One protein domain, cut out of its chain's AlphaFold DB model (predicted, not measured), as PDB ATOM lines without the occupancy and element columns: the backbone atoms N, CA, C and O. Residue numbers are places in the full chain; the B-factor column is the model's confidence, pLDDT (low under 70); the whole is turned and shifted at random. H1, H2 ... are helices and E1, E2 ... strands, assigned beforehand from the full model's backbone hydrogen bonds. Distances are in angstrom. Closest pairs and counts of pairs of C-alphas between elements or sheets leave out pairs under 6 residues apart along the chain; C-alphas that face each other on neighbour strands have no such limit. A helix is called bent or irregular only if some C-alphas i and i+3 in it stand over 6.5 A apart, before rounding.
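Overview. This is residues 205 to 339 of the 339 residues of an uncharacterized protein of Pelagibaculum spongiae (UniProt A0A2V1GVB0). The model is an elongated body in two parts: at one end a cluster of helices, in which H1 and H2a run side by side and H3 and H2b cross beside them, and at the other a twisted four-stranded sheet with H4 crossing over one face. H3 joins the parts, its residues 259 to 265 reaching the sheet on the same face as H4. The printed part has 135 residues, with four named helices followed by four named strands; the sheet, order E1 E2 E3 E4, is antiparallel, and the class is mixed, helices and strands. It is compact by its radius of gyration of the C-alphas, 15.7 A, with spans of 52 by 29 by 18 A.

Along the chain. H1, residues 205 to 225, begins at C-alpha 205 (91.312, 15.747, 27.630) and is 29.8 A long. H2, residues 230 to 249, was assigned as one helix by its hydrogen bonds but is bent, with C-alphas 239 and 242 7.5 A apart; its arms are H2a, 230 to 239, and H2b, 242 to 249. H3 is residues 255 to 265, 15.3 A. H4, residues 276 to 291, 23.4 A, is irregular: C-alphas 277 and 280 are 7.3 A apart. E1 is residues 300 to 307, 20.6 A; E2, 315 to 321, 19.5 A; E3, 327 to 330; E4, 336 to 338, ending at C-alpha 338 (96.479, 52.397, 2.316).

Arrangement. H1, with residues 216 to 224 alone, touches H2a in a helical hairpin, a shallow tilt of 9 degrees, opposite ways; the closest C-alphas, of Val 220 and Ala 233, are 5.4 A apart. H3 touches H2a at a steep tilt of 60 degrees, closest at the C-alphas of Gln 234 and Leu 265, 6.2 A. H2b and H3 form a helical hairpin, closest at the C-alphas of Ile 244 and Phe 258, 7.1 A. H3 is on the sheet at a height of 9.5 A. H4 is on the same face at a height of 9.1 A, across the strands at 87 degrees to E1 on the local plane. E1 and E2 have N 303 and O 318 at 3.0 A, E2 and E3 have N 319 and O 328 at 2.9 A, and E3 and E4 have N 329 and O 337 at 2.9 A, each within hydrogen-bond range. In H1, H2b and H3 every O i to N i+4 pair is within range; in H2a 5 of 6 are, in H4 10 of 12.

Size, cuts and confidence. The two farthest C-alphas, of Lys 205 and Lys 323, are 53.2 A apart. The printed part has no cut, and no link is long. Mean pLDDT of the printed part is 88.1; residues 270 to 274 and 276 are under 70.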
ATOM      1  N   LYS A 205      91.826  14.379  27.466       84.50
ATOM      2  CA  LYS A 205      91.312  15.747  27.630       84.50
ATOM      3  C   LYS A 205      91.460  16.588  26.358       84.50
ATOM      4  O   LYS A 205      90.504  17.271  25.998       84.50
ATOM      5  N   LEU A 206      92.586  16.510  25.648       86.31
ATOM      6  CA  LEU A 206      92.800  17.249  24.397       86.31
ATOM      7  C   LEU A 206      91.880  16.768  23.273       86.31
ATOM      8  O   LEU A 206      91.353  17.589  22.524       86.31
ATOM      9  N   ILE A 207      91.636  15.457  23.169       88.44
ATOM     10  CA  ILE A 207      90.659  14.903  22.221       88.44
ATOM     11  C   ILE A 207      89.264  15.459  22.522       88.44
ATOM     12  O   ILE A 207      88.580  15.932  21.611       88.44
ATOM     13  N   LYS A 208      88.858  15.463  23.800       87.44
ATOM     14  CA  LYS A 208      87.575  16.042  24.224       87.44
ATOM     15  C   LYS A 208      87.505  17.541  23.915       87.44
ATOM     16  O   LYS A 208      86.503  17.998  23.368       87.44
ATOM     17  N   TYR A 209      88.569  18.290  24.204       87.06
ATOM     18  CA  TYR A 209      88.662  19.723  23.919       87.06
ATOM     19  C   TYR A 209      88.523  20.012  22.419       87.06
ATOM     20  O   TYR A 209      87.722  20.856  22.010       87.06
ATOM     21  N   ARG A 210      89.248  19.263  21.577       87.00
ATOM     22  CA  ARG A 210      89.165  19.354  20.112       87.00
ATOM     23  C   ARG A 210      87.745  19.090  19.614       87.00
ATOM     24  O   ARG A 210      87.255  19.838  18.769       87.00
ATOM     25  N   ALA A 211      87.084  18.053  20.127       87.44
ATOM     26  CA  ALA A 211      85.712  17.721  19.747       87.44
ATOM     27  C   ALA A 211      84.735  18.849  20.114       87.44
ATOM     28  O   ALA A 211      83.978  19.310  19.259       87.44
ATOM     29  N   LEU A 212      84.798  19.346  21.353       85.56
ATOM     30  CA  LEU A 212      83.962  20.449  21.840       85.56
ATOM     31  C   LEU A 212      84.178  21.739  21.040       85.56
ATOM     32  O   LEU A 212      83.211  22.370  20.623       85.56
ATOM     33  N   THR A 213      85.430  22.077  20.735       84.44
ATOM     34  CA  THR A 213      85.767  23.212  19.863       84.44
ATOM     35  C   THR A 213      85.155  23.049  18.470       84.44
ATOM     36  O   THR A 213      84.593  23.992  17.914       84.44
ATOM     37  N   GLY A 214      85.220  21.844  17.897       85.31
ATOM     38  CA  GLY A 214      84.587  21.557  16.610       85.31
ATOM     39  C   GLY A 214      83.068  21.719  16.641       85.31
ATOM     40  O   GLY A 214      82.491  22.255  15.692       85.31
ATOM     41  N   HIS A 215      82.421  21.326  17.740       86.81
ATOM     42  CA  HIS A 215      80.996  21.576  17.953       86.81
ATOM     43  C   HIS A 215      80.683  23.069  18.082       86.81
ATOM     44  O   HIS A 215      79.739  23.532  17.443       86.81
ATOM     45  N   LEU A 216      81.497  23.829  18.816       85.06
ATOM     46  CA  LEU A 216      81.333  25.276  18.959       85.06
ATOM     47  C   LEU A 216      81.430  25.989  17.606       85.06
ATOM     48  O   LEU A 216      80.552  26.768  17.250       85.06
ATOM     49  N   VAL A 217      82.436  25.654  16.796       84.75
ATOM     50  CA  VAL A 217      82.598  26.224  15.447       84.75
ATOM     51  C   VAL A 217      81.436  25.841  14.535       84.75
ATOM     52  O   VAL A 217      81.001  26.659  13.725       84.75
ATOM     53  N   LYS A 218      80.887  24.630  14.675       87.50
ATOM     54  CA  LYS A 218      79.681  24.221  13.947       87.50
ATOM     55  C   LYS A 218      78.466  25.055  14.355       87.50
ATOM     56  O   LYS A 218      77.750  25.497  13.464       87.50
ATOM     57  N   ILE A 219      78.255  25.292  15.653       86.31
ATOM     58  CA  ILE A 219      77.172  26.153  16.159       86.31
ATOM     59  C   ILE A 219      77.352  27.574  15.638       86.31
ATOM     60  O   ILE A 219      76.422  28.127  15.071       86.31
ATOM     61  N   VAL A 220      78.555  28.135  15.735       84.75
ATOM     62  CA  VAL A 220      78.848  29.480  15.228       84.75
ATOM     63  C   VAL A 220      78.625  29.573  13.723       84.75
ATOM     64  O   VAL A 220      77.996  30.516  13.255       84.75
ATOM     65  N   THR A 221      79.053  28.572  12.955       83.69
ATOM     66  CA  THR A 221      78.773  28.530  11.514       83.69
ATOM     67  C   THR A 221      77.267  28.514  11.275       83.69
ATOM     68  O   THR A 221      76.770  29.350  10.535       83.69
ATOM     69  N   GLN A 222      76.522  27.651  11.974       85.19
ATOM     70  CA  GLN A 222      75.060  27.628  11.903       85.19
ATOM     71  C   GLN A 222      74.433  28.959  12.323       85.19
ATOM     72  O   GLN A 222      73.399  29.330  11.772       85.19
ATOM     73  N   LEU A 223      75.035  29.688  13.264       83.12
ATOM     74  CA  LEU A 223      74.516  30.979  13.679       83.12
ATOM     75  C   LEU A 223      74.624  32.002  12.543       83.12
ATOM     76  O   LEU A 223      73.636  32.626  12.151       83.12
ATOM     77  N   LEU A 224      75.819  32.108  11.965       80.44
ATOM     78  CA  LEU A 224      76.109  32.990  10.834       80.44
ATOM     79  C   LEU A 224      75.284  32.602   9.600       80.44
ATOM     80  O   LEU A 224      74.788  33.467   8.880       80.44
ATOM     81  N   ASP A 225      75.077  31.301   9.406       80.75
ATOM     82  CA  ASP A 225      74.287  30.724   8.324       80.75
ATOM     83  C   ASP A 225      72.819  31.200   8.342       80.75
ATOM     84  O   ASP A 225      72.174  31.337   7.297       80.75
ATOM     85  N   HIS A 226      72.289  31.503   9.528       79.94
ATOM     86  CA  HIS A 226      70.927  32.003   9.728       79.94
ATOM     87  C   HIS A 226      70.861  33.533   9.906       79.94
ATOM     88  O   HIS A 226      69.798  34.060  10.245       79.94
ATOM     89  N   ASN A 227      71.949  34.256   9.607       80.44
ATOM     90  CA  ASN A 227      72.100  35.706   9.810       80.44
ATOM     91  C   ASN A 227      71.899  36.132  11.275       80.44
ATOM     92  O   ASN A 227      71.254  37.148  11.559       80.44
ATOM     93  N   TYR A 228      72.374  35.315  12.216       77.12
ATOM     94  CA  TYR A 228      72.444  35.714  13.617       77.12
ATOM     95  C   TYR A 228      73.696  36.556  13.895       77.12
ATOM     96  O   TYR A 228      74.573  36.720  13.050       77.12
ATOM     97  N   ASP A 229      73.730  37.143  15.087       81.06
ATOM     98  CA  ASP A 229      74.690  38.165  15.493       81.06
ATOM     99  C   ASP A 229      76.156  37.673  15.461       81.06
ATOM    100  O   ASP A 229      76.504  36.689  16.123       81.06
ATOM    101  N   LEU A 230      77.024  38.359  14.697       82.50
ATOM    102  CA  LEU A 230      78.464  38.054  14.656       82.50
ATOM    103  C   LEU A 230      79.125  38.387  15.977       82.50
ATOM    104  O   LEU A 230      80.052  37.677  16.344       82.50
ATOM    105  N   TYR A 231      78.649  39.405  16.690       84.25
ATOM    106  CA  TYR A 231      79.171  39.725  18.009       84.25
ATOM    107  C   TYR A 231      79.036  38.517  18.929       84.25
ATOM    108  O   TYR A 231      80.014  38.046  19.500       84.25
ATOM    109  N   LEU A 232      77.837  37.934  18.986       83.56
ATOM    110  CA  LEU A 232      77.581  36.730  19.767       83.56
ATOM    111  C   LEU A 232      78.496  35.573  19.338       83.56
ATOM    112  O   LEU A 232      79.096  34.909  20.184       83.56
ATOM    113  N   ALA A 233      78.648  35.356  18.029       85.06
ATOM    114  CA  ALA A 233      79.578  34.363  17.503       85.06
ATOM    115  C   ALA A 233      81.033  34.641  17.927       85.06
ATOM    116  O   ALA A 233      81.721  33.731  18.381       85.06
ATOM    117  N   GLN A 234      81.513  35.878  17.820       86.56
ATOM    118  CA  GLN A 234      82.864  36.276  18.211       86.56
ATOM    119  C   GLN A 234      83.083  36.110  19.712       86.56
ATOM    120  O   GLN A 234      84.116  35.572  20.104       86.56
ATOM    121  N   GLN A 235      82.113  36.481  20.547       85.69
ATOM    122  CA  GLN A 235      82.165  36.288  21.997       85.69
ATOM    123  C   GLN A 235      82.284  34.804  22.359       85.69
ATOM    124  O   GLN A 235      83.164  34.424  23.132       85.69
ATOM    125  N   MET A 236      81.475  33.943  21.728       84.81
ATOM    126  CA  MET A 236      81.574  32.490  21.905       84.81
ATOM    127  C   MET A 236      82.973  31.965  21.560       84.81
ATOM    128  O   MET A 236      83.508  31.108  22.262       84.81
ATOM    129  N   LEU A 237      83.581  32.475  20.488       87.56
ATOM    130  CA  LEU A 237      84.879  32.001  20.011       87.56
ATOM    131  C   LEU A 237      86.068  32.569  20.789       87.56
ATOM    132  O   LEU A 237      87.038  31.843  21.014       87.56
ATOM    133  N   THR A 238      85.994  33.829  21.216       87.69
ATOM    134  CA  THR A 238      87.090  34.553  21.884       87.69
ATOM    135  C   THR A 238      87.565  33.812  23.130       87.69
ATOM    136  O   THR A 238      88.768  33.636  23.315       87.69
ATOM    137  N   ASN A 239      86.633  33.254  23.906       82.12
ATOM    138  CA  ASN A 239      86.928  32.495  25.127       82.12
ATOM    139  C   ASN A 239      87.711  31.193  24.895       82.12
ATOM    140  O   ASN A 239      88.259  30.633  25.841       82.12
ATOM    141  N   THR A 240      87.745  30.699  23.656       86.00
ATOM    142  CA  THR A 240      88.431  29.448  23.280       86.00
ATOM    143  C   THR A 240      89.664  29.688  22.412       86.00
ATOM    144  O   THR A 240      90.432  28.771  22.118       86.00
ATOM    145  N   TYR A 241      89.858  30.920  21.948       90.19
ATOM    146  CA  TYR A 241      90.798  31.207  20.879       90.19
ATOM    147  C   TYR A 241      92.262  31.038  21.303       90.19
ATOM    148  O   TYR A 241      93.045  30.429  20.569       90.19
ATOM    149  N   SER A 242      92.632  31.516  22.494       87.69
ATOM    150  CA  SER A 242      94.002  31.391  23.013       87.69
ATOM    151  C   SER A 242      94.409  29.925  23.175       87.69
ATOM    152  O   SER A 242      95.512  29.532  22.789       87.69
ATOM    153  N   GLN A 243      93.491  29.085  23.647       87.44
ATOM    154  CA  GLN A 243      93.692  27.649  23.781       87.44
ATOM    155  C   GLN A 243      93.853  26.971  22.417       87.44
ATOM    156  O   GLN A 243      94.746  26.147  22.224       87.44
ATOM    157  N   ILE A 244      93.031  27.340  21.434       88.88
ATOM    158  CA  ILE A 244      93.098  26.757  20.089       88.88
ATOM    159  C   ILE A 244      94.392  27.156  19.377       88.88
ATOM    160  O   ILE A 244      94.951  26.328  18.655       88.88
ATOM    161  N   ILE A 245      94.918  28.364  19.609       90.31
ATOM    162  CA  ILE A 245      96.255  28.757  19.139       90.31
ATOM    163  C   ILE A 245      97.310  27.769  19.649       90.31
ATOM    164  O   ILE A 245      98.114  27.270  18.857       90.31
ATOM    165  N   ILE A 246      97.296  27.452  20.947       87.56
ATOM    166  CA  ILE A 246      98.249  26.514  21.558       87.56
ATOM    167  C   ILE A 246      98.106  25.127  20.919       87.56
ATOM    168  O   ILE A 246      99.098  24.549  20.478       87.56
ATOM    169  N   LEU A 247      96.876  24.629  20.769       88.19
ATOM    170  CA  LEU A 247      96.611  23.343  20.115       88.19
ATOM    171  C   LEU A 247      97.024  23.326  18.638       88.19
ATOM    172  O   LEU A 247      97.468  22.296  18.136       88.19
ATOM    173  N   ASN A 248      96.898  24.442  17.923       90.94
ATOM    174  CA  ASN A 248      97.331  24.542  16.533       90.94
ATOM    175  C   ASN A 248      98.863  24.511  16.410       90.94
ATOM    176  O   ASN A 248      99.373  23.861  15.499       90.94
ATOM    177  N   LYS A 249      99.606  25.126  17.347       88.75
ATOM    178  CA  LYS A 249     101.085  25.068  17.369       88.75
ATOM    179  C   LYS A 249     101.620  23.632  17.422       88.75
ATOM    180  O   LYS A 249     102.698  23.369  16.897       88.75
ATOM    181  N   ILE A 250     100.866  22.712  18.022       88.25
ATOM    182  CA  ILE A 250     101.208  21.286  18.122       88.25
ATOM    183  C   ILE A 250     100.404  20.398  17.157       88.25
ATOM    184  O   ILE A 250     100.288  19.201  17.394       88.25
ATOM    185  N   ASP A 251      99.834  20.958  16.082       89.12
ATOM    186  CA  ASP A 251      98.944  20.289  15.106       89.12
ATOM    187  C   ASP A 251      97.832  19.414  15.730       89.12
ATOM    188  O   ASP A 251      97.414  18.409  15.147       89.12
ATOM    189  N   TYR A 252      97.344  19.763  16.920       86.56
ATOM    190  CA  TYR A 252      96.226  19.072  17.570       86.56
ATOM    191  C   TYR A 252      94.875  19.706  17.220       86.56
ATOM    192  O   TYR A 252      93.840  19.036  17.270       86.56
ATOM    193  N   ALA A 253      94.870  20.985  16.838       87.50
ATOM    194  CA  ALA A 253      93.686  21.656  16.314       87.50
ATOM    195  C   ALA A 253      93.448  21.298  14.839       87.50
ATOM    196  O   ALA A 253      94.375  21.146  14.043       87.50
ATOM    197  N   ASP A 254      92.179  21.208  14.448       86.56
ATOM    198  CA  ASP A 254      91.819  21.107  13.038       86.56
ATOM    199  C   ASP A 254      92.138  22.433  12.326       86.56
ATOM    200  O   ASP A 254      91.622  23.493  12.694       86.56
ATOM    201  N   LYS A 255      92.979  22.373  11.285       88.75
ATOM    202  CA  LYS A 255      93.421  23.565  10.545       88.75
ATOM    203  C   LYS A 255      92.242  24.341   9.964       88.75
ATOM    204  O   LYS A 255      92.235  25.563  10.008       88.75
ATOM    205  N   LYS A 256      91.209  23.667   9.452       85.19
ATOM    206  CA  LYS A 256      90.035  24.338   8.882       85.19
ATOM    207  C   LYS A 256      89.274  25.103   9.962       85.19
ATOM    208  O   LYS A 256      88.895  26.246   9.719       85.19
ATOM    209  N   ILE A 257      89.092  24.498  11.134       82.69
ATOM    210  CA  ILE A 257      88.486  25.161  12.296       82.69
ATOM    211  C   ILE A 257      89.308  26.389  12.694       82.69
ATOM    212  O   ILE A 257      88.759  27.483  12.780       82.69
ATOM    213  N   PHE A 258      90.623  26.237  12.846       87.62
ATOM    214  CA  PHE A 258      91.521  27.334  13.204       87.62
ATOM    215  C   PHE A 258      91.469  28.502  12.205       87.62
ATOM    216  O   PHE A 258      91.427  29.664  12.600       87.62
ATOM    217  N   ASN A 259      91.407  28.201  10.904       86.38
ATOM    218  CA  ASN A 259      91.235  29.202   9.845       86.38
ATOM    219  C   ASN A 259      89.906  29.952   9.958       86.38
ATOM    220  O   ASN A 259      89.881  31.168   9.802       86.38
ATOM    221  N   ILE A 260      88.806  29.240  10.215       82.56
ATOM    222  CA  ILE A 260      87.488  29.862  10.368       82.56
ATOM    223  C   ILE A 260      87.484  30.792  11.584       82.56
ATOM    224  O   ILE A 260      87.036  31.926  11.474       82.56
ATOM    225  N   LEU A 261      88.033  30.339  12.711       86.81
ATOM    226  CA  LEU A 261      88.133  31.129  13.939       86.81
ATOM    227  C   LEU A 261      88.939  32.406  13.730       86.81
ATOM    228  O   LEU A 261      88.454  33.493  14.024       86.81
ATOM    229  N   GLY A 262      90.145  32.272  13.174       89.12
ATOM    230  CA  GLY A 262      91.013  33.412  12.923       89.12
ATOM    231  C   GLY A 262      90.381  34.416  11.961       89.12
ATOM    232  O   GLY A 262      90.471  35.615  12.201       89.12
ATOM    233  N   LEU A 263      89.677  33.952  10.923       87.81
ATOM    234  CA  LEU A 263      88.922  34.831  10.030       87.81
ATOM    235  C   LEU A 263      87.798  35.566  10.770       87.81
ATOM    236  O   LEU A 263      87.705  36.781  10.640       87.81
ATOM    237  N   LEU A 264      86.969  34.857  11.544       86.94
ATOM    238  CA  LEU A 264      85.841  35.456  12.268       86.94
ATOM    239  C   LEU A 264      86.292  36.502  13.286       86.94
ATOM    240  O   LEU A 264      85.662  37.549  13.397       86.94
ATOM    241  N   LEU A 265      87.406  36.256  13.974       88.69
ATOM    242  CA  LEU A 265      88.000  37.201  14.922       88.69
ATOM    243  C   LEU A 265      88.730  38.368  14.240       88.69
ATOM    244  O   LEU A 265      89.021  39.366  14.889       88.69
ATOM    245  N   SER A 266      89.017  38.270  12.938       89.81
ATOM    246  CA  SER A 266      89.622  39.363  12.160       89.81
ATOM    247  C   SER A 266      88.585  40.325  11.566       89.81
ATOM    248  O   SER A 266      88.963  41.340  10.978       89.81
ATOM    249  N   ILE A 267      87.289  40.018  11.679       89.31
ATOM    250  CA  ILE A 267      86.199  40.893  11.228       89.31
ATOM    251  C   ILE A 267      85.899  41.908  12.346       89.31
ATOM    252  O   ILE A 267      85.866  41.512  13.510       89.31
ATOM    253  N   PRO A 268      85.689  43.202  12.037       86.50
ATOM    254  CA  PRO A 268      85.352  44.203  13.045       86.50
ATOM    255  C   PRO A 268      84.083  43.828  13.820       86.50
ATOM    256  O   PRO A 268      83.054  43.496  13.230       86.50
ATOM    257  N   ASP A 269      84.177  43.914  15.145       79.69
ATOM    258  CA  ASP A 269      83.046  43.793  16.055       79.69
ATOM    259  C   ASP A 269      82.300  45.134  16.111       79.69
ATOM    260  O   ASP A 269      82.872  46.158  16.493       79.69
ATOM    261  N   LYS A 270      81.034  45.152  15.694       68.12
ATOM    262  CA  LYS A 270      80.179  46.348  15.775       68.12
ATOM    263  C   LYS A 270      78.899  46.136  16.583       68.12
ATOM    264  O   LYS A 270      78.013  46.985  16.513       68.12
ATOM    265  N   GLY A 271      78.748  45.025  17.311       64.75
ATOM    266  CA  GLY A 271      77.483  44.727  18.003       64.75
ATOM    267  C   GLY A 271      76.252  44.707  17.075       64.75
ATOM    268  O   GLY A 271      75.130  44.940  17.522       64.75
ATOM    269  N   MET A 272      76.456  44.506  15.767       56.00
ATOM    270  CA  MET A 272      75.398  44.499  14.759       56.00
ATOM    271  C   MET A 272      75.081  43.070  14.324       56.00
ATOM    272  O   MET A 272      75.979  42.247  14.140       56.00
ATOM    273  N   LYS A 273      73.792  42.809  14.058       65.69
ATOM    274  CA  LYS A 273      73.329  41.566  13.430       65.69
ATOM    275  C   LYS A 273      74.117  41.336  12.147       65.69
ATOM    276  O   LYS A 273      74.007  42.110  11.201       65.69
ATOM    277  N   PHE A 274      74.905  40.273  12.109       65.50
ATOM    278  CA  PHE A 274      75.732  39.999  10.953       65.50
ATOM    279  C   PHE A 274      74.950  39.272   9.888       65.50
ATOM    280  O   PHE A 274      74.489  38.143  10.053       65.50
ATOM    281  N   ASN A 275      74.865  39.929   8.749       72.44
ATOM    282  CA  ASN A 275      74.478  39.309   7.511       72.44
ATOM    283  C   ASN A 275      75.766  39.058   6.714       72.44
ATOM    284  O   ASN A 275      76.449  40.020   6.366       72.44
ATOM    285  N   PRO A 276      76.118  37.805   6.367       69.62
ATOM    286  CA  PRO A 276      77.270  37.525   5.511       69.62
ATOM    287  C   PRO A 276      77.242  38.299   4.183       69.62
ATOM    288  O   PRO A 276      78.292  38.530   3.586       69.62
ATOM    289  N   LYS A 277      76.050  38.710   3.717       74.62
ATOM    290  CA  LYS A 277      75.888  39.563   2.530       74.62
ATOM    291  C   LYS A 277      76.327  41.012   2.761       74.62
ATOM    292  O   LYS A 277      76.690  41.661   1.795       74.62
ATOM    293  N   GLU A 278      76.324  41.480   4.005       83.94
ATOM    294  CA  GLU A 278      76.719  42.833   4.424       83.94
ATOM    295  C   GLU A 278      78.168  42.881   4.931       83.94
ATOM    296  O   GLU A 278      78.632  43.929   5.366       83.94
ATOM    297  N   LEU A 279      78.923  41.774   4.863       83.38
ATOM    298  CA  LEU A 279      80.326  41.749   5.294       83.38
ATOM    299  C   LEU A 279      81.149  42.848   4.606       83.38
ATOM    300  O   LEU A 279      81.947  43.507   5.265       83.38
ATOM    301  N   VAL A 280      80.954  43.052   3.299       87.00
ATOM    302  CA  VAL A 280      81.662  44.104   2.555       87.00
ATOM    303  C   VAL A 280      81.227  45.476   3.057       87.00
ATOM    304  O   VAL A 280      82.097  46.236   3.464       87.00
ATOM    305  N   SER A 281      79.921  45.754   3.137       90.12
ATOM    306  CA  SER A 281      79.388  46.991   3.734       90.12
ATOM    307  C   SER A 281      79.994  47.299   5.110       90.12
ATOM    308  O   SER A 281      80.481  48.405   5.338       90.12
ATOM    309  N   ASN A 282      80.053  46.314   6.008       88.25
ATOM    310  CA  ASN A 282      80.605  46.491   7.353       88.25
ATOM    311  C   ASN A 282      82.102  46.827   7.325       88.25
ATOM    312  O   ASN A 282      82.557  47.674   8.095       88.25
ATOM    313  N   LEU A 283      82.865  46.188   6.432       91.94
ATOM    314  CA  LEU A 283      84.284  46.486   6.231       91.94
ATOM    315  C   LEU A 283      84.493  47.872   5.608       91.94
ATOM    316  O   LEU A 283      85.420  48.567   6.010       91.94
ATOM    317  N   VAL A 284      83.638  48.292   4.670       94.44
ATOM    318  CA  VAL A 284      83.669  49.643   4.087       94.44
ATOM    319  C   VAL A 284      83.394  50.696   5.153       94.44
ATOM    320  O   VAL A 284      84.101  51.694   5.233       94.44
ATOM    321  N   GLU A 285      82.401  50.474   6.006       93.44
ATOM    322  CA  GLU A 285      82.079  51.402   7.086       93.44
ATOM    323  C   GLU A 285      83.205  51.463   8.138       93.44
ATOM    324  O   GLU A 285      83.533  52.539   8.632       93.44
ATOM    325  N   ASP A 286      83.813  50.322   8.483       94.38
ATOM    326  CA  ASP A 286      84.999  50.253   9.356       94.38
ATOM    327  C   ASP A 286      86.201  51.007   8.760       94.38
ATOM    328  O   ASP A 286      86.842  51.799   9.456       94.38
ATOM    329  N   LEU A 287      86.459  50.829   7.460       95.81
ATOM    330  CA  LEU A 287      87.485  51.550   6.701       95.81
ATOM    331  C   LEU A 287      87.223  53.062   6.699       95.81
ATOM    332  O   LEU A 287      88.103  53.842   7.062       95.81
ATOM    333  N   ASN A 288      86.006  53.470   6.329       96.44
ATOM    334  CA  ASN A 288      85.587  54.870   6.280       96.44
ATOM    335  C   ASN A 288      85.768  55.551   7.634       96.44
ATOM    336  O   ASN A 288      86.313  56.648   7.701       96.44
ATOM    337  N   LYS A 289      85.371  54.883   8.721       94.94
ATOM    338  CA  LYS A 289      85.561  55.398  10.078       94.94
ATOM    339  C   LYS A 289      87.040  55.516  10.445       94.94
ATOM    340  O   LYS A 289      87.437  56.516  11.033       94.94
ATOM    341  N   SER A 290      87.842  54.505  10.115       95.50
ATOM    342  CA  SER A 290      89.250  54.435  10.525       95.50
ATOM    343  C   SER A 290      90.139  55.439   9.792       95.50
ATOM    344  O   SER A 290      91.063  55.979  10.393       95.50
ATOM    345  N   LEU A 291      89.861  55.698   8.512       96.75
ATOM    346  CA  LEU A 291      90.655  56.595   7.661       96.75
ATOM    347  C   LEU A 291      89.942  57.915   7.322       96.75
ATOM    348  O   LEU A 291      90.454  58.694   6.522       96.75
ATOM    349  N   ASN A 292      88.776  58.176   7.921       97.06
ATOM    350  CA  ASN A 292      87.932  59.344   7.647       97.06
ATOM    351  C   ASN A 292      87.581  59.502   6.148       97.06
ATOM    352  O   ASN A 292      87.743  60.571   5.559       97.06
ATOM    353  N   LEU A 293      87.120  58.409   5.531       97.12
ATOM    354  CA  LEU A 293      86.733  58.316   4.114       97.12
ATOM    355  C   LEU A 293      85.203  58.220   3.965       97.12
ATOM    356  O   LEU A 293      84.474  58.071   4.944       97.12
ATOM    357  N   CYS A 294      84.695  58.325   2.733       97.19
ATOM    358  CA  CYS A 294      83.254  58.326   2.426       97.19
ATOM    359  C   CYS A 294      82.896  57.401   1.248       97.19
ATOM    360  O   CYS A 294      82.088  57.765   0.394       97.19
ATOM    361  N   TYR A 295      83.503  56.214   1.180       97.19
ATOM    362  CA  TYR A 295      83.225  55.251   0.112       97.19
ATOM    363  C   TYR A 295      81.869  54.571   0.268       97.19
ATOM    364  O   TYR A 295      81.441  54.255   1.382       97.19
ATOM    365  N   GLN A 296      81.222  54.291  -0.860       96.06
ATOM    366  CA  GLN A 296      80.048  53.424  -0.931       96.06
ATOM    367  C   GLN A 296      80.463  51.951  -1.081       96.06
ATOM    368  O   GLN A 296      81.531  51.640  -1.611       96.06
ATOM    369  N   GLU A 297      79.602  51.016  -0.660       93.88
ATOM    370  CA  GLU A 297      79.887  49.572  -0.750       93.88
ATOM    371  C   GLU A 297      80.237  49.134  -2.183       93.88
ATOM    372  O   GLU A 297      81.155  48.346  -2.391       93.88
ATOM    373  N   ASN A 298      79.545  49.679  -3.185       94.69
ATOM    374  CA  ASN A 298      79.757  49.347  -4.594       94.69
ATOM    375  C   ASN A 298      81.029  49.963  -5.203       94.69
ATOM    376  O   ASN A 298      81.337  49.665  -6.357       94.69
ATOM    377  N   GLU A 299      81.754  50.809  -4.470       95.50
ATOM    378  CA  GLU A 299      83.030  51.388  -4.901       95.50
ATOM    379  C   GLU A 299      84.228  50.540  -4.472       95.50
ATOM    380  O   GLU A 299      85.323  50.708  -5.013       95.50
ATOM    381  N   LEU A 300      84.021  49.602  -3.545       95.31
ATOM    382  CA  LEU A 300      85.056  48.736  -3.002       95.31
ATOM    383  C   LEU A 300      84.772  47.275  -3.341       95.31
ATOM    384  O   LEU A 300      83.664  46.761  -3.213       95.31
ATOM    385  N   LYS A 301      85.819  46.569  -3.754       92.00
ATOM    386  CA  LYS A 301      85.785  45.130  -3.990       92.00
ATOM    387  C   LYS A 301      86.577  44.424  -2.898       92.00
ATOM    388  O   LYS A 301      87.733  44.762  -2.654       92.00
ATOM    389  N   PHE A 302      85.987  43.392  -2.296       90.19
ATOM    390  CA  PHE A 302      86.747  42.446  -1.483       90.19
ATOM    391  C   PHE A 302      87.736  41.697  -2.378       90.19
ATOM    392  O   PHE A 302      87.329  40.975  -3.293       90.19
ATOM    393  N   VAL A 303      89.030  41.886  -2.129       88.50
ATOM    394  CA  VAL A 303      90.088  41.256  -2.926       88.50
ATOM    395  C   VAL A 303      90.420  39.895  -2.346       88.50
ATOM    396  O   VAL A 303      90.330  38.878  -3.030       88.50
ATOM    397  N   THR A 304      90.826  39.877  -1.080       88.81
ATOM    398  CA  THR A 304      91.333  38.673  -0.437       88.81
ATOM    399  C   THR A 304      91.282  38.798   1.080       88.81
ATOM    400  O   THR A 304      91.218  39.897   1.634       88.81
ATOM    401  N   SER A 305      91.350  37.650   1.749       88.38
ATOM    402  CA  SER A 305      91.821  37.577   3.122       88.38
ATOM    403  C   SER A 305      93.076  36.713   3.161       88.38
ATOM    404  O   SER A 305      93.049  35.520   2.840       88.38
ATOM    405  N   LYS A 306      94.200  37.314   3.542       90.25
ATOM    406  CA  LYS A 306      95.481  36.617   3.630       90.25
ATOM    407  C   LYS A 306      95.767  36.305   5.087       90.25
ATOM    408  O   LYS A 306      95.729  37.180   5.939       90.25
ATOM    409  N   ARG A 307      96.081  35.048   5.381       86.81
ATOM    410  CA  ARG A 307      96.578  34.685   6.704       86.81
ATOM    411  C   ARG A 307      97.925  35.365   6.949       86.81
ATOM    412  O   ARG A 307      98.855  35.144   6.176       86.81
ATOM    413  N   VAL A 308      98.026  36.121   8.040       86.56
ATOM    414  CA  VAL A 308      99.260  36.839   8.408       86.56
ATOM    415  C   VAL A 308     100.270  35.902   9.048       86.56
ATOM    416  O   VAL A 308     101.455  35.944   8.735       86.56
ATOM    417  N   SER A 309      99.795  35.003   9.913       83.69
ATOM    418  CA  SER A 309     100.646  34.016  10.566       83.69
ATOM    419  C   SER A 309      99.954  32.666  10.700       83.69
ATOM    420  O   SER A 309      98.786  32.572  11.084       83.69
ATOM    421  N   ASN A 310     100.710  31.596  10.453       84.31
ATOM    422  CA  ASN A 310     100.293  30.230  10.770       84.31
ATOM    423  C   ASN A 310     100.119  30.003  12.279       84.31
ATOM    424  O   ASN A 310      99.406  29.077  12.655       84.31
ATOM    425  N   SER A 311     100.741  30.830  13.130       82.19
ATOM    426  CA  SER A 311     100.665  30.693  14.587       82.19
ATOM    427  C   SER A 311      99.397  31.297  15.184       82.19
ATOM    428  O   SER A 311      98.865  30.725  16.127       82.19
ATOM    429  N   THR A 312      98.899  32.412  14.645       86.81
ATOM    430  CA  THR A 312      97.678  33.075  15.141       86.81
ATOM    431  C   THR A 312      96.456  32.672  14.334       86.81
ATOM    432  O   THR A 312      95.361  32.580  14.859       86.81
ATOM    433  N   GLY A 313      96.626  32.383  13.046       87.62
ATOM    434  CA  GLY A 313      95.509  32.074  12.171       87.62
ATOM    435  C   GLY A 313      94.678  33.291  11.778       87.62
ATOM    436  O   GLY A 313      93.778  33.112  10.963       87.62
ATOM    437  N   LEU A 314      95.002  34.486  12.291       92.00
ATOM    438  CA  LEU A 314      94.368  35.758  11.945       92.00
ATOM    439  C   LEU A 314      94.629  36.134  10.488       92.00
ATOM    440  O   LEU A 314      95.635  35.743   9.877       92.00
ATOM    441  N   HIS A 315      93.698  36.907   9.948       93.44
ATOM    442  CA  HIS A 315      93.674  37.317   8.560       93.44
ATOM    443  C   HIS A 315      93.838  38.831   8.446       93.44
ATOM    444  O   HIS A 315      93.166  39.597   9.128       93.44
ATOM    445  N   GLU A 316      94.692  39.244   7.520       95.06
ATOM    446  CA  GLU A 316      94.619  40.559   6.903       95.06
ATOM    447  C   GLU A 316      93.472  40.558   5.900       95.06
ATOM    448  O   GLU A 316      93.288  39.590   5.150       95.06
ATOM    449  N   ILE A 317      92.703  41.641   5.887       95.00
ATOM    450  CA  ILE A 317      91.580  41.816   4.967       95.00
ATOM    451  C   ILE A 317      91.942  42.909   3.974       95.00
ATOM    452  O   ILE A 317      92.314  44.007   4.376       95.00
ATOM    453  N   THR A 318      91.816  42.612   2.683       95.38
ATOM    454  CA  THR A 318      92.159  43.552   1.616       95.38
ATOM    455  C   THR A 318      90.917  43.980   0.848       95.38
ATOM    456  O   THR A 318      90.211  43.145   0.267       95.38
ATOM    457  N   LEU A 319      90.692  45.290   0.800       96.12
ATOM    458  CA  LEU A 319      89.724  45.933  -0.082       96.12
ATOM    459  C   LEU A 319      90.467  46.703  -1.172       96.12
ATOM    460  O   LEU A 319      91.550  47.231  -0.938       96.12
ATOM    461  N   GLN A 320      89.878  46.779  -2.359       97.00
ATOM    462  CA  GLN A 320      90.399  47.597  -3.449       97.00
ATOM    463  C   GLN A 320      89.307  48.513  -3.968       97.00
ATOM    464  O   GLN A 320      88.199  48.061  -4.272       97.00
ATOM    465  N   HIS A 321      89.633  49.792  -4.100       97.69
ATOM    466  CA  HIS A 321      88.730  50.760  -4.693       97.69
ATOM    467  C   HIS A 321      88.703  50.590  -6.216       97.69
ATOM    468  O   HIS A 321      89.735  50.616  -6.883       97.69
ATOM    469  N   ILE A 322      87.513  50.418  -6.790       96.50
ATOM    470  CA  ILE A 322      87.342  49.965  -8.180       96.50
ATOM    471  C   ILE A 322      87.863  50.996  -9.192       96.50
ATOM    472  O   ILE A 322      88.440  50.613 -10.206       96.50
ATOM    473  N   LYS A 323      87.677  52.299  -8.944       96.50
ATOM    474  CA  LYS A 323      88.088  53.347  -9.904       96.50
ATOM    475  C   LYS A 323      89.570  53.703  -9.783       96.50
ATOM    476  O   LYS A 323      90.300  53.622 -10.758       96.50
ATOM    477  N   THR A 324      89.997  54.092  -8.584       96.88
ATOM    478  CA  THR A 324      91.377  54.514  -8.289       96.88
ATOM    479  C   THR A 324      92.382  53.366  -8.241       96.88
ATOM    480  O   THR A 324      93.568  53.616  -8.384       96.88
ATOM    481  N   GLN A 325      91.920  52.120  -8.067       97.00
ATOM    482  CA  GLN A 325      92.751  50.933  -7.838       97.00
ATOM    483  C   GLN A 325      93.522  50.933  -6.505       97.00
ATOM    484  O   GLN A 325      94.251  49.970  -6.261       97.00
ATOM    485  N   ASN A 326      93.312  51.925  -5.628       97.56
ATOM    486  CA  ASN A 326      93.941  51.998  -4.305       97.56
ATOM    487  C   ASN A 326      93.592  50.763  -3.466       97.56
ATOM    488  O   ASN A 326      92.451  50.281  -3.492       97.56
ATOM    489  N   ILE A 327      94.581  50.261  -2.726       97.19
ATOM    490  CA  ILE A 327      94.471  49.045  -1.924       97.19
ATOM    491  C   ILE A 327      94.468  49.425  -0.448       97.19
ATOM    492  O   ILE A 327      95.375  50.090   0.041       97.19
ATOM    493  N   TYR A 328      93.465  48.937   0.274       97.56
ATOM    494  CA  TYR A 328      93.339  49.109   1.713       97.56
ATOM    495  C   TYR A 328      93.502  47.763   2.397       97.56
ATOM    496  O   TYR A 328      92.818  46.793   2.053       97.56
ATOM    497  N   VAL A 329      94.392  47.699   3.382       96.75
ATOM    498  CA  VAL A 329      94.644  46.495   4.172       96.75
ATOM    499  C   VAL A 329      94.296  46.753   5.627       96.75
ATOM    500  O   VAL A 329      94.844  47.655   6.258       96.75
ATOM    501  N   ARG A 330      93.393  45.926   6.155       95.44
ATOM    502  CA  ARG A 330      93.106  45.822   7.583       95.44
ATOM    503  C   ARG A 330      94.080  44.837   8.204       95.44
ATOM    504  O   ARG A 330      94.080  43.660   7.831       95.44
ATOM    505  N   SER A 331      94.893  45.310   9.134       94.62
ATOM    506  CA  SER A 331      95.819  44.486   9.901       94.62
ATOM    507  C   SER A 331      95.074  43.577  10.886       94.62
ATOM    508  O   SER A 331      93.889  43.751  11.180       94.62
ATOM    509  N   VAL A 332      95.806  42.634  11.480       91.06
ATOM    510  CA  VAL A 332      95.293  41.784  12.568       91.06
ATOM    511  C   VAL A 332      94.985  42.552  13.856       91.06
ATOM    512  O   VAL A 332      94.208  42.059  14.667       91.06
ATOM    513  N   SER A 333      95.569  43.744  14.051       90.31
ATOM    514  CA  SER A 333      95.211  44.650  15.154       90.31
ATOM    515  C   SER A 333      93.924  45.430  14.873       90.31
ATOM    516  O   SER A 333      93.408  46.104  15.758       90.31
ATOM    517  N   GLY A 334      93.390  45.319  13.655       91.94
ATOM    518  CA  GLY A 334      92.194  46.018  13.210       91.94
ATOM    519  C   GLY A 334      92.438  47.414  12.650       91.94
ATOM    520  O   GLY A 334      91.473  48.109  12.348       91.94
ATOM    521  N   GLU A 335      93.696  47.813  12.474       95.06
ATOM    522  CA  GLU A 335      94.063  49.090  11.862       95.06
ATOM    523  C   GLU A 335      94.013  48.999  10.337       95.06
ATOM    524  O   GLU A 335      94.469  48.019   9.747       95.06
ATOM    525  N   TRP A 336      93.517  50.050   9.690       96.94
ATOM    526  CA  TRP A 336      93.542  50.173   8.236       96.94
ATOM    527  C   TRP A 336      94.767  50.951   7.763       96.94
ATOM    528  O   TRP A 336      95.154  51.946   8.373       96.94
ATOM    529  N   LYS A 337      95.358  50.507   6.651       97.31
ATOM    530  CA  LYS A 337      96.425  51.216   5.933       97.31
ATOM    531  C   LYS A 337      96.152  51.189   4.436       97.31
ATOM    532  O   LYS A 337      95.718  50.167   3.907       97.31
ATOM    533  N   GLU A 338      96.405  52.311   3.775       97.25
ATOM    534  CA  GLU A 338      96.479  52.397   2.316       97.25
ATOM    535  C   GLU A 338      97.888  51.979   1.874       97.25
ATOM    536  O   GLU A 338      98.868  52.374   2.512       97.25
ATOM    537  N   ILE A 339      97.978  51.123   0.850       95.56
ATOM    538  CA  ILE A 339      99.236  50.572   0.314       95.56
ATOM    539  C   ILE A 339      99.475  51.080  -1.100       95.56
ATOM    540  O   ILE A 339      98.517  51.016  -1.908       95.56
TER     541      ILE A 339